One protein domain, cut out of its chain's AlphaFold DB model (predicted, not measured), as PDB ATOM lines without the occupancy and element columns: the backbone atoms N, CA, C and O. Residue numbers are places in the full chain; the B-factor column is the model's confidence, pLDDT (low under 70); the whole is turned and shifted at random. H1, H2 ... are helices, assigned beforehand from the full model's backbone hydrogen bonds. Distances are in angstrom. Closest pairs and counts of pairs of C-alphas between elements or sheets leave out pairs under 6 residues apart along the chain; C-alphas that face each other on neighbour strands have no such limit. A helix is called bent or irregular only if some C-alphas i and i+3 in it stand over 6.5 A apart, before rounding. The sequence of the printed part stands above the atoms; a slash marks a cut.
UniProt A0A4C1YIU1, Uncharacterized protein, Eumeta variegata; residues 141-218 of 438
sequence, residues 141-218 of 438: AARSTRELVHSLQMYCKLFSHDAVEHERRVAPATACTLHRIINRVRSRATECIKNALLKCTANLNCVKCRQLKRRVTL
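AT A GLANCE: This is residues 141 to 218 of the 438 residues of an uncharacterized protein of Eumeta variegata (UniProt A0A4C1YIU1). The longest helix, H2, meets the almost equally long H1 near one end, and the two make an open V with its corner at residues 170 and 171. At the other end of H2 the short helix H3 folds back as a small hook, so that the chain traces two long arms and a hook, with no shared core. The printed part has 78 residues, with three named helices in the order H1, H2, H3 and no named strand, and its class is all helix. The whole is extended, with a radius of gyration of the C-alphas of 20.1 A, and its outline is flat, with spans of 54 by 42 by 20 A.

IN THESE COORDINATES: The longest helix is H2, 31 residues from Pro 172 to Ala 202. Its first C-alpha is at (-38.372, -21.858, 107.270) and its last at (-50.625, -35.339, 65.360), 45.7 A from the first. H2 is neither bent nor irregular, but only just: C-alphas 173 and 176 are 6.5 A apart. Before it comes H1, 29 residues from Ala 141 to Arg 169, which is 42.6 A long from first to last C-alpha. The printed part begins with H1, and C-alpha 141 is at (-67.954, -2.506, 76.399). After H2 comes H3, 11 residues from Val 207 to Thr 217, which is 15.9 A long. C-alpha 217, where H3 ends, is at (-39.554, -26.507, 66.720), and Leu 218 follows as the last printed residue.

HOW THE PARTS SIT: H2 touches no helix, but is near H3. H2 and H3 are close but not clearly touching, with 2 pairs of C-alphas within 8 A. Their closest C-alphas are those of Thr 201 and Cys 209, 6.7 A apart. Their lines stand at a steep tilt of 36 degrees, only just past shallow, and they run opposite ways. The centres of H2 and H3 are 24.4 A apart. Near the beginning of H2, H1 and H2 are close but not clearly touching, with 1 pair of C-alphas within 8 A. That pair is Glu 167 and Ala 175, whose C-alphas are 7.5 A apart. H1 and H2 stand at a steep tilt of 38 degrees and run opposite ways, with their centres 23.9 A apart. H1 and H3 are apart. Residues 141 to 166, which belong to H1, stand free, and so do residues 176 to 197, which belong to H2. In H1 and H3 every O i to N i+4 pair is within hydrogen-bond range, while in H2 25 of 27 such pairs are.

THE WHOLE: The two C-alphas farthest apart are those of Ala 171, between H1 and H2, and Val 207, the first residue of H3, at 54.8 A. The first and last printed C-alphas, those of Ala 141 and Leu 218, are 38.7 A apart. The printed part has no cut. The link from H1 to H2 is tight, with 2 residues between them, and the link from H2 to H3 is tight, with 4 residues between them. Residues 168 to 174 and residues 202 to 208 also stand free. The mean pLDDT of the printed part is 79.7. It is 86 over H1, 82 over H2 and 65 over H3. Confidence is low, under 70, at 23 residues: residue 167, residues 171 to 175, residue 200, and residues 203 to 218, which include the link from H2 to H3 and the whole of H3.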
ATOM      1  N   ALA A 141     -68.221  -1.148  75.919       83.44
ATOM      2  CA  ALA A 141     -67.954  -2.506  76.399       83.44
ATOM      3  C   ALA A 141     -66.450  -2.865  76.384       83.44
ATOM      4  O   ALA A 141     -65.923  -3.471  77.322       83.44
ATOM      5  N   ALA A 142     -65.711  -2.438  75.357       89.38
ATOM      6  CA  ALA A 142     -64.257  -2.616  75.305       89.38
ATOM      7  C   ALA A 142     -63.525  -1.794  76.384       89.38
ATOM      8  O   ALA A 142     -62.489  -2.208  76.907       89.38
ATOM      9  N   ARG A 143     -64.059  -0.621  76.742       91.06
ATOM     10  CA  ARG A 143     -63.484   0.222  77.797       91.06
ATOM     11  C   ARG A 143     -63.771  -0.337  79.193       91.06
ATOM     12  O   ARG A 143     -62.842  -0.426  79.992       91.06
ATOM     13  N   SER A 144     -64.996  -0.800  79.451       88.88
ATOM     14  CA  SER A 144     -65.378  -1.386  80.745       88.88
ATOM     15  C   SER A 144     -64.610  -2.676  81.050       88.88
ATOM     16  O   SER A 144     -64.140  -2.876  82.169       88.88
ATOM     17  N   THR A 145     -64.388  -3.525  80.044       89.75
ATOM     18  CA  THR A 145     -63.579  -4.746  80.194       89.75
ATOM     19  C   THR A 145     -62.112  -4.432  80.486       89.75
ATOM     20  O   THR A 145     -61.501  -5.095  81.325       89.75
ATOM     21  N   ARG A 146     -61.539  -3.387  79.875       94.12
ATOM     22  CA  ARG A 146     -60.168  -2.940  80.171       94.12
ATOM     23  C   ARG A 146     -60.026  -2.398  81.595       94.12
ATOM     24  O   ARG A 146     -59.033  -2.693  82.258       94.12
ATOM     25  N   GLU A 147     -61.005  -1.631  82.064       92.88
ATOM     26  CA  GLU A 147     -61.038  -1.112  83.436       92.88
ATOM     27  C   GLU A 147     -61.192  -2.249  84.461       92.88
ATOM     28  O   GLU A 147     -60.486  -2.261  85.469       92.88
ATOM     29  N   LEU A 148     -62.003  -3.268  84.153       94.94
ATOM     30  CA  LEU A 148     -62.156  -4.472  84.978       94.94
ATOM     31  C   LEU A 148     -60.875  -5.319  85.028       94.94
ATOM     32  O   LEU A 148     -60.473  -5.774  86.095       94.94
ATOM     33  N   VAL A 149     -60.190  -5.517  83.899       96.12
ATOM     34  CA  VAL A 149     -58.915  -6.255  83.880       96.12
ATOM     35  C   VAL A 149     -57.851  -5.525  84.699       96.12
ATOM     36  O   VAL A 149     -57.096  -6.168  85.427       96.12
ATOM     37  N   HIS A 150     -57.797  -4.193  84.635       93.44
ATOM     38  CA  HIS A 150     -56.853  -3.415  85.437       93.44
ATOM     39  C   HIS A 150     -57.178  -3.426  86.935       93.44
ATOM     40  O   HIS A 150     -56.258  -3.573  87.741       93.44
ATOM     41  N   SER A 151     -58.453  -3.327  87.325       93.75
ATOM     42  CA  SER A 151     -58.841  -3.438  88.737       93.75
ATOM     43  C   SER A 151     -58.556  -4.842  89.279       93.75
ATOM     44  O   SER A 151     -57.972  -4.977  90.354       93.75
ATOM     45  N   LEU A 152     -58.836  -5.889  88.499       93.94
ATOM     46  CA  LEU A 152     -58.521  -7.267  88.868       93.94
ATOM     47  C   LEU A 152     -57.008  -7.500  88.994       93.94
ATOM     48  O   LEU A 152     -56.562  -8.125  89.952       93.94
ATOM     49  N   GLN A 153     -56.198  -6.947  88.085       94.94
ATOM     50  CA  GLN A 153     -54.734  -6.996  88.184       94.94
ATOM     51  C   GLN A 153     -54.208  -6.308  89.449       94.94
ATOM     52  O   GLN A 153     -53.251  -6.798  90.050       94.94
ATOM     53  N   MET A 154     -54.820  -5.197  89.867       95.62
ATOM     54  CA  MET A 154     -54.482  -4.531  91.128       95.62
ATOM     55  C   MET A 154     -54.843  -5.394  92.337       95.62
ATOM     56  O   MET A 154     -53.998  -5.585  93.210       95.62
ATOM     57  N   TYR A 155     -56.034  -5.998  92.357       90.00
ATOM     58  CA  TYR A 155     -56.422  -6.923  93.425       90.00
ATOM     59  C   TYR A 155     -55.489  -8.134  93.506       90.00
ATOM     60  O   TYR A 155     -54.982  -8.446  94.580       90.00
ATOM     61  N   CYS A 156     -55.174  -8.780  92.380       89.75
ATOM     62  CA  CYS A 156     -54.253  -9.918  92.360       89.75
ATOM     63  C   CYS A 156     -52.843  -9.556  92.861       89.75
ATOM     64  O   CYS A 156     -52.186 -10.397  93.477       89.75
ATOM     65  N   LYS A 157     -52.376  -8.318  92.642       87.56
ATOM     66  CA  LYS A 157     -51.102  -7.836  93.199       87.56
ATOM     67  C   LYS A 157     -51.147  -7.673  94.717       87.56
ATOM     68  O   LYS A 157     -50.172  -8.042  95.364       87.56
ATOM     69  N   LEU A 158     -52.254  -7.178  95.274       87.81
ATOM     70  CA  LEU A 158     -52.424  -7.046  96.725       87.81
ATOM     71  C   LEU A 158     -52.401  -8.421  97.407       87.81
ATOM     72  O   LEU A 158     -51.593  -8.649  98.301       87.81
ATOM     73  N   PHE A 159     -53.163  -9.389  96.889       84.38
ATOM     74  CA  PHE A 159     -53.191 -10.745  97.457       84.38
ATOM     75  C   PHE A 159     -51.865 -11.507  97.311       84.38
ATOM     76  O   PHE A 159     -51.544 -12.358  98.139       84.38
ATOM     77  N   SER A 160     -51.073 -11.209  96.276       84.75
ATOM     78  CA  SER A 160     -49.753 -11.830  96.101       84.75
ATOM     79  C   SER A 160     -48.722 -11.298  97.100       84.75
ATOM     80  O   SER A 160     -47.795 -12.021  97.453       84.75
ATOM     81  N   HIS A 161     -48.865 -10.050  97.555       82.88
ATOM     82  CA  HIS A 161     -47.949  -9.460  98.528       82.88
ATOM     83  C   HIS A 161     -48.180 -10.039  99.930       82.88
ATOM     84  O   HIS A 161     -47.224 -10.430 100.599       82.88
ATOM     85  N   ASP A 162     -49.446 -10.202 100.321       78.06
ATOM     86  CA  ASP A 162     -49.814 -10.765 101.624       78.06
ATOM     87  C   ASP A 162     -49.432 -12.246 101.739       78.06
ATOM     88  O   ASP A 162     -48.982 -12.689 102.793       78.06
ATOM     89  N   ALA A 163     -49.530 -13.011 100.645       73.56
ATOM     90  CA  ALA A 163     -49.084 -14.403 100.620       73.56
ATOM     91  C   ALA A 163     -47.563 -14.529 100.833       73.56
ATOM     92  O   ALA A 163     -47.118 -15.382 101.599       73.56
ATOM     93  N   VAL A 164     -46.768 -13.651 100.210       79.31
ATOM     94  CA  VAL A 164     -45.301 -13.650 100.345       79.31
ATOM     95  C   VAL A 164     -44.863 -13.151 101.724       79.31
ATOM     96  O   VAL A 164     -43.912 -13.682 102.299       79.31
ATOM     97  N   GLU A 165     -45.548 -12.159 102.299       77.88
ATOM     98  CA  GLU A 165     -45.272 -11.733 103.675       77.88
ATOM     99  C   GLU A 165     -45.694 -12.776 104.709       77.88
ATOM    100  O   GLU A 165     -44.983 -12.974 105.697       77.88
ATOM    101  N   HIS A 166     -46.804 -13.480 104.485       78.06
ATOM    102  CA  HIS A 166     -47.230 -14.555 105.371       78.06
ATOM    103  C   HIS A 166     -46.254 -15.742 105.319       78.06
ATOM    104  O   HIS A 166     -45.916 -16.293 106.368       78.06
ATOM    105  N   GLU A 167     -45.732 -16.081 104.137       66.81
ATOM    106  CA  GLU A 167     -44.714 -17.123 103.948       66.81
ATOM    107  C   GLU A 167     -43.375 -16.758 104.614       66.81
ATOM    108  O   GLU A 167     -42.695 -17.628 105.147       66.81
ATOM    109  N   ARG A 168     -43.023 -15.465 104.693       74.44
ATOM    110  CA  ARG A 168     -41.848 -14.996 105.455       74.44
ATOM    111  C   ARG A 168     -42.016 -15.078 106.974       74.44
ATOM    112  O   ARG A 168     -41.012 -15.066 107.683       74.44
ATOM    113  N   ARG A 169     -43.251 -15.124 107.482       76.69
ATOM    114  CA  ARG A 169     -43.546 -15.179 108.927       76.69
ATOM    115  C   ARG A 169     -43.728 -16.602 109.455       76.69
ATOM    116  O   ARG A 169     -43.600 -16.813 110.657       76.69
ATOM    117  N   VAL A 170     -44.011 -17.575 108.589       73.56
ATOM    118  CA  VAL A 170     -44.148 -18.987 108.972       73.56
ATOM    119  C   VAL A 170     -42.796 -19.684 108.786       73.56
ATOM    120  O   VAL A 170     -42.184 -19.598 107.730       73.56
ATOM    121  N   ALA A 171     -42.305 -20.320 109.851       54.66
ATOM    122  CA  ALA A 171     -40.940 -20.826 110.012       54.66
ATOM    123  C   ALA A 171     -40.345 -21.582 108.787       54.66
ATOM    124  O   ALA A 171     -41.038 -22.360 108.129       54.66
ATOM    125  N   PRO A 172     -39.025 -21.454 108.527       65.25
ATOM    126  CA  PRO A 172     -38.372 -21.858 107.270       65.25
ATOM    127  C   PRO A 172     -38.306 -23.373 106.991       65.25
ATOM    128  O   PRO A 172     -37.879 -23.776 105.909       65.25
ATOM    129  N   ALA A 173     -38.730 -24.231 107.921       56.84
ATOM    130  CA  ALA A 173     -38.602 -25.682 107.773       56.84
ATOM    131  C   ALA A 173     -39.654 -26.307 106.829       56.84
ATOM    132  O   ALA A 173     -39.376 -27.318 106.184       56.84
ATOM    133  N   THR A 174     -40.844 -25.712 106.688       65.94
ATOM    134  CA  THR A 174     -41.928 -26.261 105.841       65.94
ATOM    135  C   THR A 174     -41.975 -25.652 104.435       65.94
ATOM    136  O   THR A 174     -42.434 -26.312 103.495       65.94
ATOM    137  N   ALA A 175     -41.423 -24.449 104.253       65.81
ATOM    138  CA  ALA A 175     -41.399 -23.732 102.975       65.81
ATOM    139  C   ALA A 175     -40.616 -24.487 101.880       65.81
ATOM    140  O   ALA A 175     -41.066 -24.586 100.737       65.81
ATOM    141  N   CYS A 176     -39.491 -25.124 102.229       74.44
ATOM    142  CA  CYS A 176     -38.703 -25.922 101.280       74.44
ATOM    143  C   CYS A 176     -39.474 -27.132 100.726       74.44
ATOM    144  O   CYS A 176     -39.326 -27.488  99.552       74.44
ATOM    145  N   THR A 177     -40.316 -27.763 101.542       81.12
ATOM    146  CA  THR A 177     -41.098 -28.937 101.134       81.12
ATOM    147  C   THR A 177     -42.285 -28.526 100.269       81.12
ATOM    148  O   THR A 177     -42.502 -29.115  99.208       81.12
ATOM    149  N   LEU A 178     -42.995 -27.459 100.651       83.25
ATOM    150  CA  LEU A 178     -44.114 -26.924  99.876       83.25
ATOM    151  C   LEU A 178     -43.652 -26.413  98.502       83.25
ATOM    152  O   LEU A 178     -44.251 -26.753  97.481       83.25
ATOM    153  N   HIS A 179     -42.529 -25.694  98.449       85.19
ATOM    154  CA  HIS A 179     -41.960 -25.187  97.202       85.19
ATOM    155  C   HIS A 179     -41.575 -26.321  96.232       85.19
ATOM    156  O   HIS A 179     -41.867 -26.258  95.035       85.19
ATOM    157  N   ARG A 180     -40.988 -27.417  96.737       85.38
ATOM    158  CA  ARG A 180     -40.681 -28.613  95.927       85.38
ATOM    159  C   ARG A 180     -41.942 -29.300  95.401       85.38
ATOM    160  O   ARG A 180     -41.944 -29.758  94.257       85.38
ATOM    161  N   ILE A 181     -43.009 -29.361  96.198       89.56
ATOM    162  CA  ILE A 181     -44.295 -29.938  95.779       89.56
ATOM    163  C   ILE A 181     -44.933 -29.074  94.686       89.56
ATOM    164  O   ILE A 181     -45.289 -29.601  93.631       89.56
ATOM    165  N   ILE A 182     -44.995 -27.754  94.878       91.12
ATOM    166  CA  ILE A 182     -45.550 -26.807  93.898       91.12
ATOM    167  C   ILE A 182     -44.787 -26.892  92.571       91.12
ATOM    168  O   ILE A 182     -45.403 -26.995  91.508       91.12
ATOM    169  N   ASN A 183     -43.453 -26.936  92.608       89.81
ATOM    170  CA  ASN A 183     -42.644 -27.045  91.394       89.81
ATOM    171  C   ASN A 183     -42.816 -28.396  90.682       89.81
ATOM    172  O   ASN A 183     -42.863 -28.429  89.451       89.81
ATOM    173  N   ARG A 184     -42.991 -29.506  91.415       90.19
ATOM    174  CA  ARG A 184     -43.311 -30.815  90.814       90.19
ATOM    175  C   ARG A 184     -44.681 -30.820  90.142       90.19
ATOM    176  O   ARG A 184     -44.802 -31.330  89.029       90.19
ATOM    177  N   VAL A 185     -45.696 -30.234  90.780       90.50
ATOM    178  CA  VAL A 185     -47.044 -30.113  90.201       90.50
ATOM    179  C   VAL A 185     -47.007 -29.240  88.949       90.50
ATOM    180  O   VAL A 185     -47.543 -29.631  87.915       90.50
ATOM    181  N   ARG A 186     -46.300 -28.105  88.995       90.56
ATOM    182  CA  ARG A 186     -46.138 -27.208  87.845       90.56
ATOM    183  C   ARG A 186     -45.411 -27.888  86.684       90.56
ATOM    184  O   ARG A 186     -45.879 -27.792  85.552       90.56
ATOM    185  N   SER A 187     -44.327 -28.618  86.954       90.38
ATOM    186  CA  SER A 187     -43.594 -29.379  85.933       90.38
ATOM    187  C   SER A 187     -44.502 -30.405  85.251       90.38
ATOM    188  O   SER A 187     -44.631 -30.396  84.028       90.38
ATOM    189  N   ARG A 188     -45.223 -31.214  86.038       89.06
ATOM    190  CA  ARG A 188     -46.151 -32.228  85.513       89.06
ATOM    191  C   ARG A 188     -47.306 -31.614  84.725       89.06
ATOM    192  O   ARG A 188     -47.645 -32.119  83.663       89.06
ATOM    193  N   ALA A 189     -47.865 -30.496  85.184       83.88
ATOM    194  CA  ALA A 189     -48.910 -29.786  84.450       83.88
ATOM    195  C   ALA A 189     -48.401 -29.282  83.088       83.88
ATOM    196  O   ALA A 189     -49.071 -29.463  82.073       83.88
ATOM    197  N   THR A 190     -47.193 -28.710  83.036       90.06
ATOM    198  CA  THR A 190     -46.606 -28.266  81.762       90.06
ATOM    199  C   THR A 190     -46.306 -29.424  80.816       90.06
ATOM    200  O   THR A 190     -46.451 -29.274  79.605       90.06
ATOM    201  N   GLU A 191     -45.931 -30.585  81.346       91.19
ATOM    202  CA  GLU A 191     -45.665 -31.791  80.566       91.19
ATOM    203  C   GLU A 191     -46.956 -32.420  80.026       91.19
ATOM    204  O   GLU A 191     -47.035 -32.730  78.839       91.19
ATOM    205  N   CYS A 192     -48.020 -32.481  80.833       81.38
ATOM    206  CA  CYS A 192     -49.350 -32.892  80.381       81.38
ATOM    207  C   CYS A 192     -49.890 -31.975  79.275       81.38
ATOM    208  O   CYS A 192     -50.403 -32.468  78.274       81.38
ATOM    209  N   ILE A 193     -49.727 -30.653  79.409       89.06
ATOM    210  CA  ILE A 193     -50.136 -29.689  78.375       89.06
ATOM    211  C   ILE A 193     -49.319 -29.892  77.094       89.06
ATOM    212  O   ILE A 193     -49.890 -29.923  76.005       89.06
ATOM    213  N   LYS A 194     -47.997 -30.078  77.198       91.12
ATOM    214  CA  LYS A 194     -47.143 -30.377  76.038       91.12
ATOM    215  C   LYS A 194     -47.576 -31.665  75.337       91.12
ATOM    216  O   LYS A 194     -47.711 -31.666  74.117       91.12
ATOM    217  N   ASN A 195     -47.853 -32.726  76.090       88.94
ATOM    218  CA  ASN A 195     -48.271 -34.016  75.542       88.94
ATOM    219  C   ASN A 195     -49.667 -33.953  74.910       88.94
ATOM    220  O   ASN A 195     -49.880 -34.527  73.843       88.94
ATOM    221  N   ALA A 196     -50.598 -33.209  75.511       81.38
ATOM    222  CA  ALA A 196     -51.915 -32.955  74.931       81.38
ATOM    223  C   ALA A 196     -51.804 -32.169  73.616       81.38
ATOM    224  O   ALA A 196     -52.391 -32.562  72.611       81.38
ATOM    225  N   LEU A 197     -50.980 -31.118  73.580       84.12
ATOM    226  CA  LEU A 197     -50.732 -30.346  72.361       84.12
ATOM    227  C   LEU A 197     -50.058 -31.191  71.274       84.12
ATOM    228  O   LEU A 197     -50.460 -31.115  70.116       84.12
ATOM    229  N   LEU A 198     -49.085 -32.034  71.628       84.19
ATOM    230  CA  LEU A 198     -48.446 -32.953  70.683       84.19
ATOM    231  C   LEU A 198     -49.461 -33.931  70.078       84.19
ATOM    232  O   LEU A 198     -49.509 -34.055  68.853       84.19
ATOM    233  N   LYS A 199     -50.338 -34.530  70.896       80.94
ATOM    234  CA  LYS A 199     -51.426 -35.409  70.428       80.94
ATOM    235  C   LYS A 199     -52.431 -34.673  69.535       80.94
ATOM    236  O   LYS A 199     -52.768 -35.169  68.464       80.94
ATOM    237  N   CYS A 200     -52.841 -33.456  69.897       69.75
ATOM    238  CA  CYS A 200     -53.724 -32.640  69.056       69.75
ATOM    239  C   CYS A 200     -53.074 -32.268  67.714       69.75
ATOM    240  O   CYS A 200     -53.743 -32.272  66.683       69.75
ATOM    241  N   THR A 201     -51.768 -31.981  67.692       77.75
ATOM    242  CA  THR A 201     -51.055 -31.666  66.441       77.75
ATOM    243  C   THR A 201     -50.772 -32.887  65.564       77.75
ATOM    244  O   THR A 201     -50.553 -32.711  64.368       77.75
ATOM    245  N   ALA A 202     -50.778 -34.101  66.124       77.00
ATOM    246  CA  ALA A 202     -50.625 -35.339  65.360       77.00
ATOM    247  C   ALA A 202     -51.879 -35.671  64.530       77.00
ATOM    248  O   ALA A 202     -51.751 -36.201  63.433       77.00
ATOM    249  N   ASN A 203     -53.065 -35.277  65.005       67.19
ATOM    250  CA  ASN A 203     -54.345 -35.602  64.365       67.19
ATOM    251  C   ASN A 203     -54.868 -34.535  63.385       67.19
ATOM    252  O   ASN A 203     -55.891 -34.745  62.740       67.19
ATOM    253  N   LEU A 204     -54.192 -33.391  63.238       61.47
ATOM    254  CA  LEU A 204     -54.651 -32.297  62.373       61.47
ATOM    255  C   LEU A 204     -53.725 -32.105  61.164       61.47
ATOM    256  O   LEU A 204     -52.740 -31.366  61.217       61.47
ATOM    257  N   ASN A 205     -54.108 -32.688  60.025       59.44
ATOM    258  CA  ASN A 205     -53.452 -32.523  58.716       59.44
ATOM    259  C   ASN A 205     -53.718 -31.158  58.039       59.44
ATOM    260  O   ASN A 205     -53.655 -31.032  56.819       59.44
ATOM    261  N   CYS A 206     -53.985 -30.096  58.803       62.56
ATOM    262  CA  CYS A 206     -54.252 -28.773  58.239       62.56
ATOM    263  C   CYS A 206     -52.968 -27.937  58.075       62.56
ATOM    264  O   CYS A 206     -52.104 -27.884  58.956       62.56
ATOM    265  N   VAL A 207     -52.871 -27.203  56.961       63.59
ATOM    266  CA  VAL A 207     -51.746 -26.321  56.588       63.59
ATOM    267  C   VAL A 207     -51.391 -25.311  57.693       63.59
ATOM    268  O   VAL A 207     -50.210 -25.048  57.933       63.59
ATOM    269  N   LYS A 208     -52.384 -24.805  58.444       61.16
ATOM    270  CA  LYS A 208     -52.164 -23.902  59.593       61.16
ATOM    271  C   LYS A 208     -51.447 -24.590  60.767       61.16
ATOM    272  O   LYS A 208     -50.607 -23.966  61.414       61.16
ATOM    273  N   CYS A 209     -51.681 -25.886  60.992       65.69
ATOM    274  CA  CYS A 209     -51.004 -26.660  62.040       65.69
ATOM    275  C   CYS A 209     -49.536 -26.957  61.688       65.69
ATOM    276  O   CYS A 209     -48.670 -26.895  62.562       65.69
ATOM    277  N   ARG A 210     -49.206 -27.159  60.400       65.06
ATOM    278  CA  ARG A 210     -47.803 -27.284  59.944       65.06
ATOM    279  C   ARG A 210     -46.998 -26.002  60.171       65.06
ATOM    280  O   ARG A 210     -45.822 -26.073  60.530       65.06
ATOM    281  N   GLN A 211     -47.618 -24.831  60.009       66.44
ATOM    282  CA  GLN A 211     -46.962 -23.547  60.285       66.44
ATOM    283  C   GLN A 211     -46.723 -23.319  61.786       66.44
ATOM    284  O   GLN A 211     -45.664 -22.809  62.159       66.44
ATOM    285  N   LEU A 212     -47.657 -23.739  62.647       64.88
ATOM    286  CA  LEU A 212     -47.490 -23.662  64.101       64.88
ATOM    287  C   LEU A 212     -46.390 -24.618  64.591       64.88
ATOM    288  O   LEU A 212     -45.516 -24.207  65.352       64.88
ATOM    289  N   LYS A 213     -46.363 -25.855  64.072       68.06
ATOM    290  CA  LYS A 213     -45.324 -26.856  64.370       68.06
ATOM    291  C   LYS A 213     -43.923 -26.338  64.027       68.06
ATOM    292  O   LYS A 213     -43.030 -26.450  64.857       68.06
ATOM    293  N   ARG A 214     -43.751 -25.669  62.874       63.97
ATOM    294  CA  ARG A 214     -42.479 -25.029  62.472       63.97
ATOM    295  C   ARG A 214     -42.042 -23.883  63.392       63.97
ATOM    296  O   ARG A 214     -40.848 -23.658  63.541       63.97
ATOM    297  N   ARG A 215     -42.974 -23.149  64.011       63.00
ATOM    298  CA  ARG A 215     -42.630 -22.077  64.966       63.00
ATOM    299  C   ARG A 215     -42.218 -22.618  66.332       63.00
ATOM    300  O   ARG A 215     -41.354 -22.028  66.968       63.00
ATOM    301  N   VAL A 216     -42.813 -23.730  66.762       65.56
ATOM    302  CA  VAL A 216     -42.490 -24.367  68.047       65.56
ATOM    303  C   VAL A 216     -41.155 -25.117  67.978       65.56
ATOM    304  O   VAL A 216     -40.379 -25.034  68.924       65.56
ATOM    305  N   THR A 217     -40.830 -25.778  66.861       68.31
ATOM    306  CA  THR A 217     -39.554 -26.507  66.720       68.31
ATOM    307  C   THR A 217     -38.335 -25.620  66.462       68.31
ATOM    308  O   THR A 217     -37.226 -26.033  66.777       68.31
ATOM    309  N   LEU A 218     -38.499 -24.409  65.917       58.75
ATOM    310  CA  LEU A 218     -37.361 -23.536  65.574       58.75
ATOM    311  C   LEU A 218     -36.936 -22.560  66.682       58.75
ATOM    312  O   LEU A 218     -35.921 -21.880  66.526       58.75
TER     313      LEU A 218